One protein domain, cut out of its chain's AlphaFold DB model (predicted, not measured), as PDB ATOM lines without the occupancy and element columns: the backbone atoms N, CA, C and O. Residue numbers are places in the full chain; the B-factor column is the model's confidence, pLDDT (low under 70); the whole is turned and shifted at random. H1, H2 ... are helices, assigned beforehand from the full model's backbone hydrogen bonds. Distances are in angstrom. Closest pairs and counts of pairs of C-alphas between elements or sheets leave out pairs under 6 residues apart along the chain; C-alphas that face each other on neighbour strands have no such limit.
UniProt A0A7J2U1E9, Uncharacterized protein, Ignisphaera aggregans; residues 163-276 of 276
ATOM      1  N   THR A 163     -33.678 -14.762 -37.229       87.75
ATOM      2  CA  THR A 163     -34.755 -15.694 -36.894       87.75
ATOM      3  C   THR A 163     -34.879 -16.849 -37.881       87.75
ATOM      4  O   THR A 163     -35.539 -17.825 -37.556       87.75
ATOM      5  N   ASN A 164     -34.195 -16.819 -39.030       84.44
ATOM      6  CA  ASN A 164     -34.349 -17.804 -40.113       84.44
ATOM      7  C   ASN A 164     -34.284 -19.268 -39.659       84.44
ATOM      8  O   ASN A 164     -35.152 -20.064 -40.006       84.44
ATOM      9  N   ALA A 165     -33.277 -19.625 -38.860       83.44
ATOM     10  CA  ALA A 165     -33.073 -21.003 -38.408       83.44
ATOM     11  C   ALA A 165     -34.052 -21.443 -37.301       83.44
ATOM     12  O   ALA A 165     -34.204 -22.635 -37.054       83.44
ATOM     13  N   ILE A 166     -34.705 -20.488 -36.635       87.50
ATOM     14  CA  ILE A 166     -35.538 -20.700 -35.440       87.50
ATOM     15  C   ILE A 166     -36.959 -20.154 -35.604       87.50
ATOM     16  O   ILE A 166     -37.718 -20.109 -34.638       87.50
ATOM     17  N   ALA A 167     -37.345 -19.749 -36.815       87.81
ATOM     18  CA  ALA A 167     -38.594 -19.039 -37.066       87.81
ATOM     19  C   ALA A 167     -39.815 -19.889 -36.694       87.81
ATOM     20  O   ALA A 167     -40.771 -19.370 -36.122       87.81
ATOM     21  N   ASP A 168     -39.764 -21.201 -36.940       88.06
ATOM     22  CA  ASP A 168     -40.796 -22.149 -36.504       88.06
ATOM     23  C   ASP A 168     -40.930 -22.166 -34.971       88.06
ATOM     24  O   ASP A 168     -42.024 -21.996 -34.431       88.06
ATOM     25  N   THR A 169     -39.810 -22.287 -34.251       88.12
ATOM     26  CA  THR A 169     -39.798 -22.287 -32.782       88.12
ATOM     27  C   THR A 169     -40.315 -20.967 -32.213       88.12
ATOM     28  O   THR A 169     -41.126 -20.969 -31.288       88.12
ATOM     29  N   LEU A 170     -39.888 -19.836 -32.779       88.81
ATOM     30  CA  LEU A 170     -40.345 -18.506 -32.374       88.81
ATOM     31  C   LEU A 170     -41.836 -18.312 -32.649       88.81
ATOM     32  O   LEU A 170     -42.554 -17.813 -31.789       88.81
ATOM     33  N   THR A 171     -42.329 -18.779 -33.795       88.56
ATOM     34  CA  THR A 171     -43.758 -18.731 -34.136       88.56
ATOM     35  C   THR A 171     -44.590 -19.540 -33.150       88.56
ATOM     36  O   THR A 171     -45.627 -19.072 -32.686       88.56
ATOM     37  N   LYS A 172     -44.115 -20.729 -32.763       87.75
ATOM     38  CA  LYS A 172     -44.754 -21.556 -31.728       87.75
ATOM     39  C   LYS A 172     -44.757 -20.872 -30.358       87.75
ATOM     40  O   LYS A 172     -45.764 -20.947 -29.660       87.75
ATOM     41  N   MET A 173     -43.675 -20.179 -29.989       87.50
ATOM     42  CA  MET A 173     -43.622 -19.382 -28.755       87.50
ATOM     43  C   MET A 173     -44.628 -18.227 -28.786       87.50
ATOM     44  O   MET A 173     -45.416 -18.091 -27.852       87.50
ATOM     45  N   ILE A 174     -44.667 -17.450 -29.874       87.12
ATOM     46  CA  ILE A 174     -45.645 -16.366 -30.058       87.12
ATOM     47  C   ILE A 174     -47.068 -16.918 -29.960       87.12
ATOM     48  O   ILE A 174     -47.881 -16.385 -29.209       87.12
ATOM     49  N   TYR A 175     -47.363 -18.008 -30.672       86.81
ATOM     50  CA  TYR A 175     -48.671 -18.654 -30.628       86.81
ATOM     51  C   TYR A 175     -49.053 -19.072 -29.208       86.81
ATOM     52  O   TYR A 175     -50.153 -18.756 -28.765       86.81
ATOM     53  N   SER A 176     -48.151 -19.741 -28.484       84.31
ATOM     54  CA  SER A 176     -48.414 -20.188 -27.114       84.31
ATOM     55  C   SER A 176     -48.768 -19.021 -26.191       84.31
ATOM     56  O   SER A 176     -49.651 -19.156 -25.347       84.31
ATOM     57  N   GLU A 177     -48.101 -17.876 -26.341       79.81
ATOM     58  CA  GLU A 177     -48.376 -16.698 -25.516       79.81
ATOM     59  C   GLU A 177     -49.667 -15.979 -25.939       79.81
ATOM     60  O   GLU A 177     -50.469 -15.575 -25.095       79.81
ATOM     61  N   LEU A 178     -49.932 -15.878 -27.245       79.62
ATOM     62  CA  LEU A 178     -51.202 -15.361 -27.766       79.62
ATOM     63  C   LEU A 178     -52.394 -16.241 -27.358       79.62
ATOM     64  O   LEU A 178     -53.471 -15.721 -27.069       79.62
ATOM     65  N   GLU A 179     -52.215 -17.560 -27.278       82.62
ATOM     66  CA  GLU A 179     -53.248 -18.501 -26.836       82.62
ATOM     67  C   GLU A 179     -53.602 -18.284 -25.358       82.62
ATOM     68  O   GLU A 179     -54.781 -18.290 -25.000       82.62
ATOM     69  N   ASN A 180     -52.614 -17.967 -24.515       76.12
ATOM     70  CA  ASN A 180     -52.857 -17.563 -23.127       76.12
ATOM     71  C   ASN A 180     -53.663 -16.255 -23.044       76.12
ATOM     72  O   ASN A 180     -54.524 -16.103 -22.172       76.12
ATOM     73  N   MET A 181     -53.438 -15.329 -23.981       72.69
ATOM     74  CA  MET A 181     -54.183 -14.070 -24.082       72.69
ATOM     75  C   MET A 181     -55.554 -14.209 -24.754       72.69
ATOM     76  O   MET A 181     -56.396 -13.325 -24.594       72.69
ATOM     77  N   LYS A 182     -55.834 -15.327 -25.439       73.81
ATOM     78  CA  LYS A 182     -57.109 -15.590 -26.134       73.81
ATOM     79  C   LYS A 182     -58.324 -15.398 -25.229       73.81
ATOM     80  O   LYS A 182     -59.311 -14.807 -25.654       73.81
ATOM     81  N   LYS A 183     -58.230 -15.833 -23.966       65.94
ATOM     82  CA  LYS A 183     -59.302 -15.674 -22.964       65.94
ATOM     83  C   LYS A 183     -59.504 -14.228 -22.501       65.94
ATOM     84  O   LYS A 183     -60.566 -13.908 -21.987       65.94
ATOM     85  N   LEU A 184     -58.486 -13.378 -22.634       63.06
ATOM     86  CA  LEU A 184     -58.517 -11.983 -22.184       63.06
ATOM     87  C   LEU A 184     -59.052 -11.033 -23.258       63.06
ATOM     88  O   LEU A 184     -59.554  -9.965 -22.922       63.06
ATOM     89  N   LEU A 185     -58.900 -11.398 -24.533       67.00
ATOM     90  CA  LEU A 185     -59.256 -10.548 -25.668       67.00
ATOM     91  C   LEU A 185     -60.719 -10.687 -26.107       67.00
ATOM     92  O   LEU A 185     -61.243  -9.731 -26.671       67.00
ATOM     93  N   ASP A 186     -61.338 -11.850 -25.863       69.44
ATOM     94  CA  ASP A 186     -62.746 -12.180 -26.166       69.44
ATOM     95  C   ASP A 186     -63.243 -11.667 -27.537       69.44
ATOM     96  O   ASP A 186     -64.353 -11.165 -27.697       69.44
ATOM     97  N   ASP A 187     -62.379 -11.750 -28.552       73.75
ATOM     98  CA  ASP A 187     -62.680 -11.341 -29.921       73.75
ATOM     99  C   ASP A 187     -62.924 -12.601 -30.770       73.75
ATOM    100  O   ASP A 187     -61.989 -13.388 -30.966       73.75
ATOM    101  N   PRO A 188     -64.146 -12.817 -31.300       75.25
ATOM    102  CA  PRO A 188     -64.475 -14.003 -32.091       75.25
ATOM    103  C   PRO A 188     -63.580 -14.196 -33.318       75.25
ATOM    104  O   PRO A 188     -63.290 -15.326 -33.708       75.25
ATOM    105  N   TYR A 189     -63.120 -13.099 -33.923       73.44
ATOM    106  CA  TYR A 189     -62.235 -13.140 -35.078       73.44
ATOM    107  C   TYR A 189     -60.806 -13.505 -34.661       73.44
ATOM    108  O   TYR A 189     -60.184 -14.364 -35.285       73.44
ATOM    109  N   PHE A 190     -60.305 -12.923 -33.568       76.75
ATOM    110  CA  PHE A 190     -59.022 -13.322 -32.976       76.75
ATOM    111  C   PHE A 190     -59.020 -14.810 -32.607       76.75
ATOM    112  O   PHE A 190     -58.080 -15.535 -32.924       76.75
ATOM    113  N   ILE A 191     -60.103 -15.280 -31.987       80.69
ATOM    114  CA  ILE A 191     -60.297 -16.682 -31.615       80.69
ATOM    115  C   ILE A 191     -60.243 -17.587 -32.849       80.69
ATOM    116  O   ILE A 191     -59.525 -18.585 -32.830       80.69
ATOM    117  N   HIS A 192     -60.946 -17.211 -33.918       79.62
ATOM    118  CA  HIS A 192     -60.968 -17.958 -35.171       79.62
ATOM    119  C   HIS A 192     -59.584 -18.051 -35.825       79.62
ATOM    120  O   HIS A 192     -59.158 -19.142 -36.209       79.62
ATOM    121  N   VAL A 193     -58.857 -16.930 -35.897       78.56
ATOM    122  CA  VAL A 193     -57.475 -16.902 -36.391       78.56
ATOM    123  C   VAL A 193     -56.606 -17.847 -35.567       78.56
ATOM    124  O   VAL A 193     -55.968 -18.731 -36.135       78.56
ATOM    125  N   MET A 194     -56.634 -17.722 -34.237       84.19
ATOM    126  CA  MET A 194     -55.854 -18.578 -33.340       84.19
ATOM    127  C   MET A 194     -56.196 -20.064 -33.515       84.19
ATOM    128  O   MET A 194     -55.299 -20.900 -33.489       84.19
ATOM    129  N   ASP A 195     -57.455 -20.423 -33.769       85.25
ATOM    130  CA  ASP A 195     -57.831 -21.819 -34.021       85.25
ATOM    131  C   ASP A 195     -57.245 -22.366 -35.332       85.25
ATOM    132  O   ASP A 195     -56.808 -23.521 -35.377       85.25
ATOM    133  N   ILE A 196     -57.194 -21.553 -36.393       82.12
ATOM    134  CA  ILE A 196     -56.550 -21.937 -37.659       82.12
ATOM    135  C   ILE A 196     -55.039 -22.092 -37.459       82.12
ATOM    136  O   ILE A 196     -54.468 -23.113 -37.858       82.12
ATOM    137  N   MET A 197     -54.408 -21.129 -36.779       82.31
ATOM    138  CA  MET A 197     -52.986 -21.195 -36.435       82.31
ATOM    139  C   MET A 197     -52.657 -22.464 -35.641       82.31
ATOM    140  O   MET A 197     -51.743 -23.215 -35.989       82.31
ATOM    141  N   GLY A 198     -53.450 -22.740 -34.604       85.06
ATOM    142  CA  GLY A 198     -53.263 -23.874 -33.710       85.06
ATOM    143  C   GLY A 198     -53.372 -25.216 -34.419       85.06
ATOM    144  O   GLY A 198     -52.590 -26.122 -34.131       85.06
ATOM    145  N   LYS A 199     -54.289 -25.357 -35.386       85.50
ATOM    146  CA  LYS A 199     -54.397 -26.576 -36.208       85.50
ATOM    147  C   LYS A 199     -53.112 -26.836 -36.997       85.50
ATOM    148  O   LYS A 199     -52.586 -27.943 -36.940       85.50
ATOM    149  N   LYS A 200     -52.575 -25.816 -37.672       83.44
ATOM    150  CA  LYS A 200     -51.327 -25.923 -38.447       83.44
ATOM    151  C   LYS A 200     -50.115 -26.241 -37.571       83.44
ATOM    152  O   LYS A 200     -49.325 -27.120 -37.911       83.44
ATOM    153  N   ILE A 201     -50.001 -25.574 -36.421       84.56
ATOM    154  CA  ILE A 201     -48.917 -25.805 -35.457       84.56
ATOM    155  C   ILE A 201     -48.960 -27.236 -34.906       84.56
ATOM    156  O   ILE A 201     -47.923 -27.896 -34.856       84.56
ATOM    157  N   LYS A 202     -50.148 -27.739 -34.539       80.12
ATOM    158  CA  LYS A 202     -50.333 -29.093 -33.982       80.12
ATOM    159  C   LYS A 202     -50.015 -30.207 -34.980       80.12
ATOM    160  O   LYS A 202     -49.526 -31.252 -34.573       80.12
ATOM    161  N   VAL A 203     -50.266 -29.980 -36.270       78.75
ATOM    162  CA  VAL A 203     -49.930 -30.929 -37.350       78.75
ATOM    163  C   VAL A 203     -48.416 -30.958 -37.636       78.75
ATOM    164  O   VAL A 203     -47.927 -31.885 -38.275       78.75
ATOM    165  N   GLY A 204     -47.648 -29.993 -37.112       67.06
ATOM    166  CA  GLY A 204     -46.183 -30.043 -37.092       67.06
ATOM    167  C   GLY A 204     -45.499 -29.744 -38.428       67.06
ATOM    168  O   GLY A 204     -44.321 -30.047 -38.581       67.06
ATOM    169  N   GLN A 205     -46.208 -29.145 -39.389       68.25
ATOM    170  CA  GLN A 205     -45.692 -28.839 -40.728       68.25
ATOM    171  C   GLN A 205     -45.861 -27.352 -41.062       68.25
ATOM    172  O   GLN A 205     -46.597 -26.995 -41.981       68.25
ATOM    173  N   LEU A 206     -45.203 -26.470 -40.307       85.00
ATOM    174  CA  LEU A 206     -45.146 -25.059 -40.683       85.00
ATOM    175  C   LEU A 206     -44.124 -24.861 -41.797       85.00
ATOM    176  O   LEU A 206     -42.921 -25.009 -41.588       85.00
ATOM    177  N   LYS A 207     -44.607 -24.517 -42.992       89.88
ATOM    178  CA  LYS A 207     -43.728 -24.075 -44.074       89.88
ATOM    179  C   LYS A 207     -43.285 -22.630 -43.817       89.88
ATOM    180  O   LYS A 207     -44.020 -21.877 -43.175       89.88
ATOM    181  N   PRO A 208     -42.145 -22.187 -44.371       91.12
ATOM    182  CA  PRO A 208     -41.735 -20.786 -44.285       91.12
ATOM    183  C   PRO A 208     -42.824 -19.806 -44.745       91.12
ATOM    184  O   PRO A 208     -43.042 -18.792 -44.093       91.12
ATOM    185  N   SER A 209     -43.576 -20.134 -45.802       91.75
ATOM    186  CA  SER A 209     -44.706 -19.317 -46.267       91.75
ATOM    187  C   SER A 209     -45.843 -19.206 -45.247       91.75
ATOM    188  O   SER A 209     -46.412 -18.128 -45.094       91.75
ATOM    189  N   ASP A 210     -46.136 -20.280 -44.505       90.56
ATOM    190  CA  ASP A 210     -47.119 -20.261 -43.416       90.56
ATOM    191  C   ASP A 210     -46.667 -19.345 -42.278       90.56
ATOM    192  O   ASP A 210     -47.462 -18.571 -41.754       90.56
ATOM    193  N   ILE A 211     -45.379 -19.399 -41.920       91.94
ATOM    194  CA  ILE A 211     -44.802 -18.558 -40.866       91.94
ATOM    195  C   ILE A 211     -44.889 -17.077 -41.250       91.94
ATOM    196  O   ILE A 211     -45.359 -16.263 -40.458       91.94
ATOM    197  N   VAL A 212     -44.505 -16.730 -42.479       92.94
ATOM    198  CA  VAL A 212     -44.605 -15.351 -42.980       92.94
ATOM    199  C   VAL A 212     -46.065 -14.885 -43.005       92.94
ATOM    200  O   VAL A 212     -46.363 -13.770 -42.570       92.94
ATOM    201  N   ALA A 213     -46.992 -15.735 -43.462       90.69
ATOM    202  CA  ALA A 213     -48.418 -15.421 -43.459       90.69
ATOM    203  C   ALA A 213     -48.954 -15.214 -42.032       90.69
ATOM    204  O   ALA A 213     -49.701 -14.265 -41.791       90.69
ATOM    205  N   PHE A 214     -48.526 -16.027 -41.062       90.06
ATOM    206  CA  PHE A 214     -48.861 -15.825 -39.652       90.06
ATOM    207  C   PHE A 214     -48.342 -14.505 -39.103       90.06
ATOM    208  O   PHE A 214     -49.107 -13.786 -38.461       90.06
ATOM    209  N   SER A 215     -47.083 -14.153 -39.376       91.19
ATOM    210  CA  SER A 215     -46.534 -12.861 -38.961       91.19
ATOM    211  C   SER A 215     -47.379 -11.708 -39.507       91.19
ATOM    212  O   SER A 215     -47.742 -10.815 -38.748       91.19
ATOM    213  N   LEU A 216     -47.788 -11.757 -40.779       91.25
ATOM    214  CA  LEU A 216     -48.667 -10.743 -41.375       91.25
ATOM    215  C   LEU A 216     -50.039 -10.658 -40.697       91.25
ATOM    216  O   LEU A 216     -50.526  -9.559 -40.427       91.25
ATOM    217  N   VAL A 217     -50.661 -11.803 -40.406       88.38
ATOM    218  CA  VAL A 217     -51.948 -11.860 -39.700       88.38
ATOM    219  C   VAL A 217     -51.836 -11.236 -38.306       88.38
ATOM    220  O   VAL A 217     -52.658 -10.393 -37.948       88.38
ATOM    221  N   ILE A 218     -50.802 -11.591 -37.537       86.25
ATOM    222  CA  ILE A 218     -50.575 -11.041 -36.193       86.25
ATOM    223  C   ILE A 218     -50.338  -9.531 -36.266       86.25
ATOM    224  O   ILE A 218     -50.969  -8.778 -35.528       86.25
ATOM    225  N   LEU A 219     -49.501  -9.065 -37.197       88.06
ATOM    226  CA  LEU A 219     -49.261  -7.635 -37.408       88.06
ATOM    227  C   LEU A 219     -50.553  -6.883 -37.770       88.06
ATOM    228  O   LEU A 219     -50.795  -5.789 -37.260       88.06
ATOM    229  N   ALA A 220     -51.417  -7.467 -38.606       85.75
ATOM    230  CA  ALA A 220     -52.715  -6.882 -38.942       85.75
ATOM    231  C   ALA A 220     -53.646  -6.788 -37.720       85.75
ATOM    232  O   ALA A 220     -54.303  -5.760 -37.528       85.75
ATOM    233  N   ILE A 221     -53.669  -7.818 -36.867       79.62
ATOM    234  CA  ILE A 221     -54.433  -7.826 -35.612       79.62
ATOM    235  C   ILE A 221     -53.933  -6.728 -34.667       79.62
ATOM    236  O   ILE A 221     -54.737  -5.933 -34.175       79.62
ATOM    237  N   LEU A 222     -52.620  -6.649 -34.442       79.12
ATOM    238  CA  LEU A 222     -52.014  -5.639 -33.568       79.12
ATOM    239  C   LEU A 222     -52.289  -4.223 -34.087       79.12
ATOM    240  O   LEU A 222     -52.686  -3.343 -33.326       79.12
ATOM    241  N   ARG A 223     -52.213  -4.016 -35.408       79.00
ATOM    242  CA  ARG A 223     -52.553  -2.734 -36.042       79.00
ATOM    243  C   ARG A 223     -54.021  -2.345 -35.860       79.00
ATOM    244  O   ARG A 223     -54.320  -1.156 -35.749       79.00
ATOM    245  N   TYR A 224     -54.937  -3.314 -35.860       73.56
ATOM    246  CA  TYR A 224     -56.354  -3.071 -35.578       73.56
ATOM    247  C   TYR A 224     -56.581  -2.681 -34.107       73.56
ATOM    248  O   TYR A 224     -57.476  -1.900 -33.793       73.56
ATOM    249  N   ARG A 225     -55.728  -3.171 -33.204       71.62
ATOM    250  CA  ARG A 225     -55.776  -2.942 -31.755       71.62
ATOM    251  C   ARG A 225     -54.713  -1.928 -31.307       71.62
ATOM    252  O   ARG A 225     -53.980  -2.196 -30.364       71.62
ATOM    253  N   LYS A 226     -54.663  -0.752 -31.954       63.78
ATOM    254  CA  LYS A 226     -53.633   0.307 -31.778       63.78
ATOM    255  C   LYS A 226     -53.263   0.683 -30.332       63.78
ATOM    256  O   LYS A 226     -52.206   1.261 -30.122       63.78
ATOM    257  N   GLU A 227     -54.129   0.418 -29.360       61.69
ATOM    258  CA  GLU A 227     -53.917   0.755 -27.947       61.69
ATOM    259  C   GLU A 227     -53.210  -0.352 -27.145       61.69
ATOM    260  O   GLU A 227     -52.890  -0.152 -25.975       61.69
ATOM    261  N   MET A 228     -52.960  -1.521 -27.743       65.50
ATOM    262  CA  MET A 228     -52.429  -2.680 -27.032       65.50
ATOM    263  C   MET A 228     -51.008  -3.011 -27.484       65.50
ATOM    264  O   MET A 228     -50.803  -3.711 -28.473       65.50
ATOM    265  N   GLN A 229     -50.022  -2.557 -26.709       73.12
ATOM    266  CA  GLN A 229     -48.679  -3.121 -26.789       73.12
ATOM    267  C   GLN A 229     -48.691  -4.514 -26.149       73.12
ATOM    268  O   GLN A 229     -49.051  -4.663 -24.977       73.12
ATOM    269  N   VAL A 230     -48.340  -5.538 -26.930       77.38
ATOM    270  CA  VAL A 230     -48.338  -6.933 -26.479       77.38
ATOM    271  C   VAL A 230     -46.906  -7.391 -26.290       77.38
ATOM    272  O   VAL A 230     -46.126  -7.432 -27.239       77.38
ATOM    273  N   CYS A 231     -46.585  -7.777 -25.061       79.50
ATOM    274  CA  CYS A 231     -45.239  -8.176 -24.688       79.50
ATOM    275  C   CYS A 231     -45.244  -9.626 -24.245       79.50
ATOM    276  O   CYS A 231     -45.946  -9.989 -23.302       79.50
ATOM    277  N   ILE A 232     -44.452 -10.438 -24.930       79.00
ATOM    278  CA  ILE A 232     -44.240 -11.842 -24.588       79.00
ATOM    279  C   ILE A 232     -42.982 -11.980 -23.747       79.00
ATOM    280  O   ILE A 232     -42.091 -11.132 -23.809       79.00
ATOM    281  N   GLU A 233     -42.893 -13.042 -22.952       76.12
ATOM    282  CA  GLU A 233     -41.670 -13.341 -22.213       76.12
ATOM    283  C   GLU A 233     -40.470 -13.484 -23.177       76.12
ATOM    284  O   GLU A 233     -40.614 -14.082 -24.246       76.12
ATOM    285  N   PRO A 234     -39.288 -12.936 -22.839       80.19
ATOM    286  CA  PRO A 234     -38.936 -12.303 -21.563       80.19
ATOM    287  C   PRO A 234     -39.162 -10.770 -21.472       80.19
ATOM    288  O   PRO A 234     -38.558 -10.093 -20.643       80.19
ATOM    289  N   GLY A 235     -39.999 -10.189 -22.328       84.19
ATOM    290  CA  GLY A 235     -40.227  -8.739 -22.433       84.19
ATOM    291  C   GLY A 235     -40.069  -8.218 -23.860       84.19
ATOM    292  O   GLY A 235     -39.614  -7.096 -24.061       84.19
ATOM    293  N   ILE A 236     -40.396  -9.044 -24.851       87.94
ATOM    294  CA  ILE A 236     -40.224  -8.742 -26.271       87.94
ATOM    295  C   ILE A 236     -41.573  -8.361 -26.856       87.94
ATOM    296  O   ILE A 236     -42.580  -9.025 -26.609       87.94
ATOM    297  N   ASP A 237     -41.586  -7.272 -27.611       89.69
ATOM    298  CA  ASP A 237     -42.769  -6.816 -28.314       89.69
ATOM    299  C   ASP A 237     -43.115  -7.781 -29.459       89.69
ATOM    300  O   ASP A 237     -42.262  -8.133 -30.283       89.69
ATOM    301  N   VAL A 238     -44.371  -8.235 -29.502       88.19
ATOM    302  CA  VAL A 238     -44.827  -9.187 -30.528       88.19
ATOM    303  C   VAL A 238     -44.747  -8.578 -31.923       88.19
ATOM    304  O   VAL A 238     -44.441  -9.302 -32.871       88.19
ATOM    305  N   GLU A 239     -44.996  -7.274 -32.067       90.06
ATOM    306  CA  GLU A 239     -44.905  -6.595 -33.356       90.06
ATOM    307  C   GLU A 239     -43.465  -6.631 -33.866       90.06
ATOM    308  O   GLU A 239     -43.230  -7.075 -34.990       90.06
ATOM    309  N   ALA A 240     -42.501  -6.249 -33.024       91.56
ATOM    310  CA  ALA A 240     -41.083  -6.266 -33.382       91.56
ATOM    311  C   ALA A 240     -40.598  -7.674 -33.755       91.56
ATOM    312  O   ALA A 240     -39.965  -7.871 -34.795       91.56
ATOM    313  N   LEU A 241     -40.967  -8.690 -32.967       92.62
ATOM    314  CA  LEU A 241     -40.590 -10.069 -33.271       92.62
ATOM    315  C   LEU A 241     -41.245 -10.582 -34.564       92.62
ATOM    316  O   LEU A 241     -40.579 -11.241 -35.364       92.62
ATOM    317  N   CYS A 242     -42.518 -10.259 -34.812       92.88
ATOM    318  CA  CYS A 242     -43.199 -10.647 -36.051       92.88
ATOM    319  C   CYS A 242     -42.611  -9.943 -37.277       92.88
ATOM    320  O   CYS A 242     -42.430 -10.594 -38.306       92.88
ATOM    321  N   ARG A 243     -42.281  -8.647 -37.183       94.12
ATOM    322  CA  ARG A 243     -41.594  -7.919 -38.264       94.12
ATOM    323  C   ARG A 243     -40.230  -8.530 -38.551       94.12
ATOM    324  O   ARG A 243     -39.900  -8.742 -39.716       94.12
ATOM    325  N   LYS A 244     -39.479  -8.884 -37.507       94.69
ATOM    326  CA  LYS A 244     -38.179  -9.540 -37.652       94.69
ATOM    327  C   LYS A 244     -38.289 -10.889 -38.373       94.69
ATOM    328  O   LYS A 244     -37.581 -11.091 -39.356       94.69
ATOM    329  N   ILE A 245     -39.207 -11.761 -37.942       94.06
ATOM    330  CA  ILE A 245     -39.474 -13.060 -38.591       94.06
ATOM    331  C   ILE A 245     -39.892 -12.877 -40.049       94.06
ATOM    332  O   ILE A 245     -39.359 -13.545 -40.934       94.06
ATOM    333  N   TYR A 246     -40.824 -11.955 -40.302       94.50
ATOM    334  CA  TYR A 246     -41.295 -11.646 -41.645       94.50
ATOM    335  C   TYR A 246     -40.137 -11.218 -42.554       94.50
ATOM    336  O   TYR A 246     -39.912 -11.834 -43.593       94.50
ATOM    337  N   ASN A 247     -39.370 -10.205 -42.147       93.69
ATOM    338  CA  ASN A 247     -38.288  -9.649 -42.957       93.69
ATOM    339  C   ASN A 247     -37.185 -10.677 -43.224       93.69
ATOM    340  O   ASN A 247     -36.733 -10.805 -44.363       93.69
ATOM    341  N   ASP A 248     -36.775 -11.427 -42.197       92.62
ATOM    342  CA  ASP A 248     -35.717 -12.426 -42.329       92.62
ATOM    343  C   ASP A 248     -36.132 -13.542 -43.312       92.62
ATOM    344  O   ASP A 248     -35.357 -13.885 -44.207       92.62
ATOM    345  N   LEU A 249     -37.369 -14.054 -43.217       93.12
ATOM    346  CA  LEU A 249     -37.850 -15.136 -44.085       93.12
ATOM    347  C   LEU A 249     -38.158 -14.679 -45.517       93.12
ATOM    348  O   LEU A 249     -37.828 -15.402 -46.462       93.12
ATOM    349  N   ILE A 250     -38.739 -13.487 -45.705       93.88
ATOM    350  CA  ILE A 250     -38.941 -12.904 -47.043       93.88
ATOM    351  C   ILE A 250     -37.596 -12.774 -47.766       93.88
ATOM    352  O   ILE A 250     -37.494 -13.118 -48.942       93.88
ATOM    353  N   TYR A 251     -36.541 -12.354 -47.058       92.44
ATOM    354  CA  TYR A 251     -35.197 -12.240 -47.632       92.44
ATOM    355  C   TYR A 251     -34.636 -13.586 -48.123       92.44
ATOM    356  O   TYR A 251     -33.793 -13.621 -49.016       92.44
ATOM    357  N   THR A 252     -35.128 -14.709 -47.589       89.62
ATOM    358  CA  THR A 252     -34.761 -16.059 -48.055       89.62
ATOM    359  C   THR A 252     -35.629 -16.583 -49.204       89.62
ATOM    360  O   THR A 252     -35.420 -17.703 -49.662       89.62
ATOM    361  N   GLY A 253     -36.590 -15.786 -49.688       91.94
ATOM    362  CA  GLY A 253     -37.483 -16.143 -50.792       91.94
ATOM    363  C   GLY A 253     -38.795 -16.809 -50.370       91.94
ATOM    364  O   GLY A 253     -39.496 -17.351 -51.223       91.94
ATOM    365  N   ALA A 254     -39.150 -16.794 -49.080       93.00
ATOM    366  CA  ALA A 254     -40.460 -17.269 -48.645       93.00
ATOM    367  C   ALA A 254     -41.568 -16.359 -49.200       93.00
ATOM    368  O   ALA A 254     -41.515 -15.146 -49.029       93.00
ATOM    369  N   ASP A 255     -42.592 -16.941 -49.828       93.25
ATOM    370  CA  ASP A 255     -43.735 -16.199 -50.366       93.25
ATOM    371  C   ASP A 255     -45.004 -16.507 -49.552       93.25
ATOM    372  O   ASP A 255     -45.502 -17.638 -49.614       93.25
ATOM    373  N   PRO A 256     -45.558 -15.534 -48.800       91.88
ATOM    374  CA  PRO A 256     -46.745 -15.764 -47.988       91.88
ATOM    375  C   PRO A 256     -47.983 -16.086 -48.825       91.88
ATOM    376  O   PRO A 256     -48.856 -16.786 -48.326       91.88
ATOM    377  N   THR A 257     -48.066 -15.645 -50.088       93.06
ATOM    378  CA  THR A 257     -49.254 -15.855 -50.939       93.06
ATOM    379  C   THR A 257     -49.518 -17.329 -51.250       93.06
ATOM    380  O   THR A 257     -50.642 -17.711 -51.566       93.06
ATOM    381  N   THR A 258     -48.494 -18.171 -51.100       90.75
ATOM    382  CA  THR A 258     -48.585 -19.626 -51.278       90.75
ATOM    383  C   THR A 258     -49.187 -20.353 -50.070       90.75
ATOM    384  O   THR A 258     -49.419 -21.561 -50.134       90.75
ATOM    385  N   SER A 259     -49.430 -19.643 -48.964       89.00
ATOM    386  CA  SER A 259     -50.092 -20.174 -47.775       89.00
ATOM    387  C   SER A 259     -51.597 -19.911 -47.823       89.00
ATOM    388  O   SER A 259     -52.046 -18.791 -48.051       89.00
ATOM    389  N   ASP A 260     -52.395 -20.923 -47.494       85.06
ATOM    390  CA  ASP A 260     -53.841 -20.817 -47.251       85.06
ATOM    391  C   ASP A 260     -54.191 -19.866 -46.090       85.06
ATOM    392  O   ASP A 260     -55.305 -19.349 -46.029       85.06
ATOM    393  N   ILE A 261     -53.234 -19.559 -45.206       85.50
ATOM    394  CA  ILE A 261     -53.395 -18.565 -44.132       85.50
ATOM    395  C   ILE A 261     -53.432 -17.140 -44.692       85.50
ATOM    396  O   ILE A 261     -54.051 -16.257 -44.098       85.50
ATOM    397  N   TYR A 262     -52.799 -16.888 -45.839       89.25
ATOM    398  CA  TYR A 262     -52.695 -15.544 -46.404       89.25
ATOM    399  C   TYR A 262     -54.056 -14.933 -46.751       89.25
ATOM    400  O   TYR A 262     -54.238 -13.721 -46.623       89.25
ATOM    401  N   ALA A 263     -55.045 -15.765 -47.086       86.50
ATOM    402  CA  ALA A 263     -56.420 -15.320 -47.293       86.50
ATOM    403  C   ALA A 263     -57.007 -14.624 -46.045       86.50
ATOM    404  O   ALA A 263     -57.713 -13.623 -46.174       86.50
ATOM    405  N   LEU A 264     -56.653 -15.081 -44.835       83.50
ATOM    406  CA  LEU A 264     -57.071 -14.441 -43.579       83.50
ATOM    407  C   LEU A 264     -56.452 -13.051 -43.429       83.50
ATOM    408  O   LEU A 264     -57.118 -12.110 -42.999       83.50
ATOM    409  N   TYR A 265     -55.182 -12.896 -43.809       87.00
ATOM    410  CA  TYR A 265     -54.527 -11.591 -43.813       87.00
ATOM    411  C   TYR A 265     -55.198 -10.626 -44.799       87.00
ATOM    412  O   TYR A 265     -55.420  -9.458 -44.461       87.00
ATOM    413  N   GLN A 266     -55.545 -11.096 -46.002       87.25
ATOM    414  CA  GLN A 266     -56.260 -10.288 -46.991       87.25
ATOM    415  C   GLN A 266     -57.624  -9.836 -46.457       87.25
ATOM    416  O   GLN A 266     -57.963  -8.654 -46.546       87.25
ATOM    417  N   GLU A 267     -58.378 -10.748 -45.840       82.69
ATOM    418  CA  GLU A 267     -59.668 -10.440 -45.224       82.69
ATOM    419  C   GLU A 267     -59.535  -9.397 -44.097       82.69
ATOM    420  O   GLU A 267     -60.252  -8.390 -44.092       82.69
ATOM    421  N   LEU A 268     -58.585  -9.596 -43.177       78.38
ATOM    422  CA  LEU A 268     -58.263  -8.650 -42.101       78.38
ATOM    423  C   LEU A 268     -57.910  -7.268 -42.638       78.38
ATOM    424  O   LEU A 268     -58.398  -6.251 -42.141       78.38
ATOM    425  N   SER A 269     -57.065  -7.236 -43.665       79.19
ATOM    426  CA  SER A 269     -56.586  -5.998 -44.265       79.19
ATOM    427  C   SER A 269     -57.741  -5.215 -44.886       79.19
ATOM    428  O   SER A 269     -57.883  -4.028 -44.593       79.19
ATOM    429  N   MET A 270     -58.629  -5.873 -45.637       76.94
ATOM    430  CA  MET A 270     -59.827  -5.234 -46.197       76.94
ATOM    431  C   MET A 270     -60.770  -4.707 -45.107       76.94
ATOM    432  O   MET A 270     -61.204  -3.557 -45.166       76.94
ATOM    433  N   ARG A 271     -61.040  -5.496 -44.059       67.94
ATOM    434  CA  ARG A 271     -61.898  -5.063 -42.939       67.94
ATOM    435  C   ARG A 271     -61.311  -3.877 -42.170       67.94
ATOM    436  O   ARG A 271     -62.061  -3.015 -41.716       67.94
ATOM    437  N   SER A 272     -59.984  -3.809 -42.041       59.66
ATOM    438  CA  SER A 272     -59.292  -2.689 -41.390       59.66
ATOM    439  C   SER A 272     -59.395  -1.375 -42.175       59.66
ATOM    440  O   SER A 272     -59.338  -0.303 -41.575       59.66
ATOM    441  N   ILE A 273     -59.564  -1.457 -43.501       54.69
ATOM    442  CA  ILE A 273     -59.781  -0.305 -44.383       54.69
ATOM    443  C   ILE A 273     -61.228   0.192 -44.266       54.69
ATOM    444  O   ILE A 273     -61.443   1.395 -44.229       54.69
ATOM    445  N   ILE A 274     -62.205  -0.716 -44.145       49.56
ATOM    446  CA  ILE A 274     -63.643  -0.384 -44.080       49.56
ATOM    447  C   ILE A 274     -64.058   0.236 -42.730       49.56
ATOM    448  O   ILE A 274     -65.062   0.935 -42.657       49.56
ATOM    449  N   ARG A 275     -63.314  -0.025 -41.645       46.19
ATOM    450  CA  ARG A 275     -63.619   0.475 -40.285       46.19
ATOM    451  C   ARG A 275     -62.881   1.767 -39.890       46.19
ATOM    452  O   ARG A 275     -62.988   2.169 -38.733       46.19
ATOM    453  N   LYS A 276     -62.112   2.374 -40.797       41.66
ATOM    454  CA  LYS A 276     -61.569   3.731 -40.623       41.66
ATOM    455  C   LYS A 276     -62.540   4.760 -41.175       41.66
ATOM    456  O   LYS A 276     -62.559   5.864 -40.594       41.66
TER     457      LYS A 276
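What this domain is: This is residues 163 to 276 of the 276 residues of an uncharacterized protein of Ignisphaera aggregans (UniProt A0A7J2U1E9). Five helices make a compact, rounded body: H3 runs through the core with H1, H4 and H5 packed round it, and H2 folds back along H1. H1 to H4 form an up-and-down bundle, each running against the one before. The printed part has 114 residues with five named helices, H1 to H5, and no named strand: all helix, radius of gyration of the C-alphas 13.2 A, spans 34 by 31 by 25 A.

How they stand to each other: H1, residues 167 to 185, touches H2, residues 188 to 203, in a hairpin; their closest C-alphas, of Lys 182 and Ile 191, are 6.4 A apart. With residues 167 to 171 alone H1 touches the hub H3, residues 208 to 224. H3 forms a hairpin with H4, residues 238 to 251; the closest C-alphas, of Ser 215 and Cys 242, are 4.9 A apart. H3 touches H5, residues 262 to 274, at a shallow tilt of 18 degrees, the same way. Every O i to N i+4 pair is within hydrogen-bond range in H2 to H5, 13 of 15 in H1.

Where its parts are: H1 begins at C-alpha 167 (-38.594, -19.039, -37.066) and spans 25.1 A, with a kink of 31 degrees near residue 179. H5 ends at C-alpha 274 (-63.643, -0.384, -44.080).

The domain as a whole: The printed part has no cut. Residues 225 to 237 are the long link. Confidence is under 70 for 15 residues, among them 271 to 276.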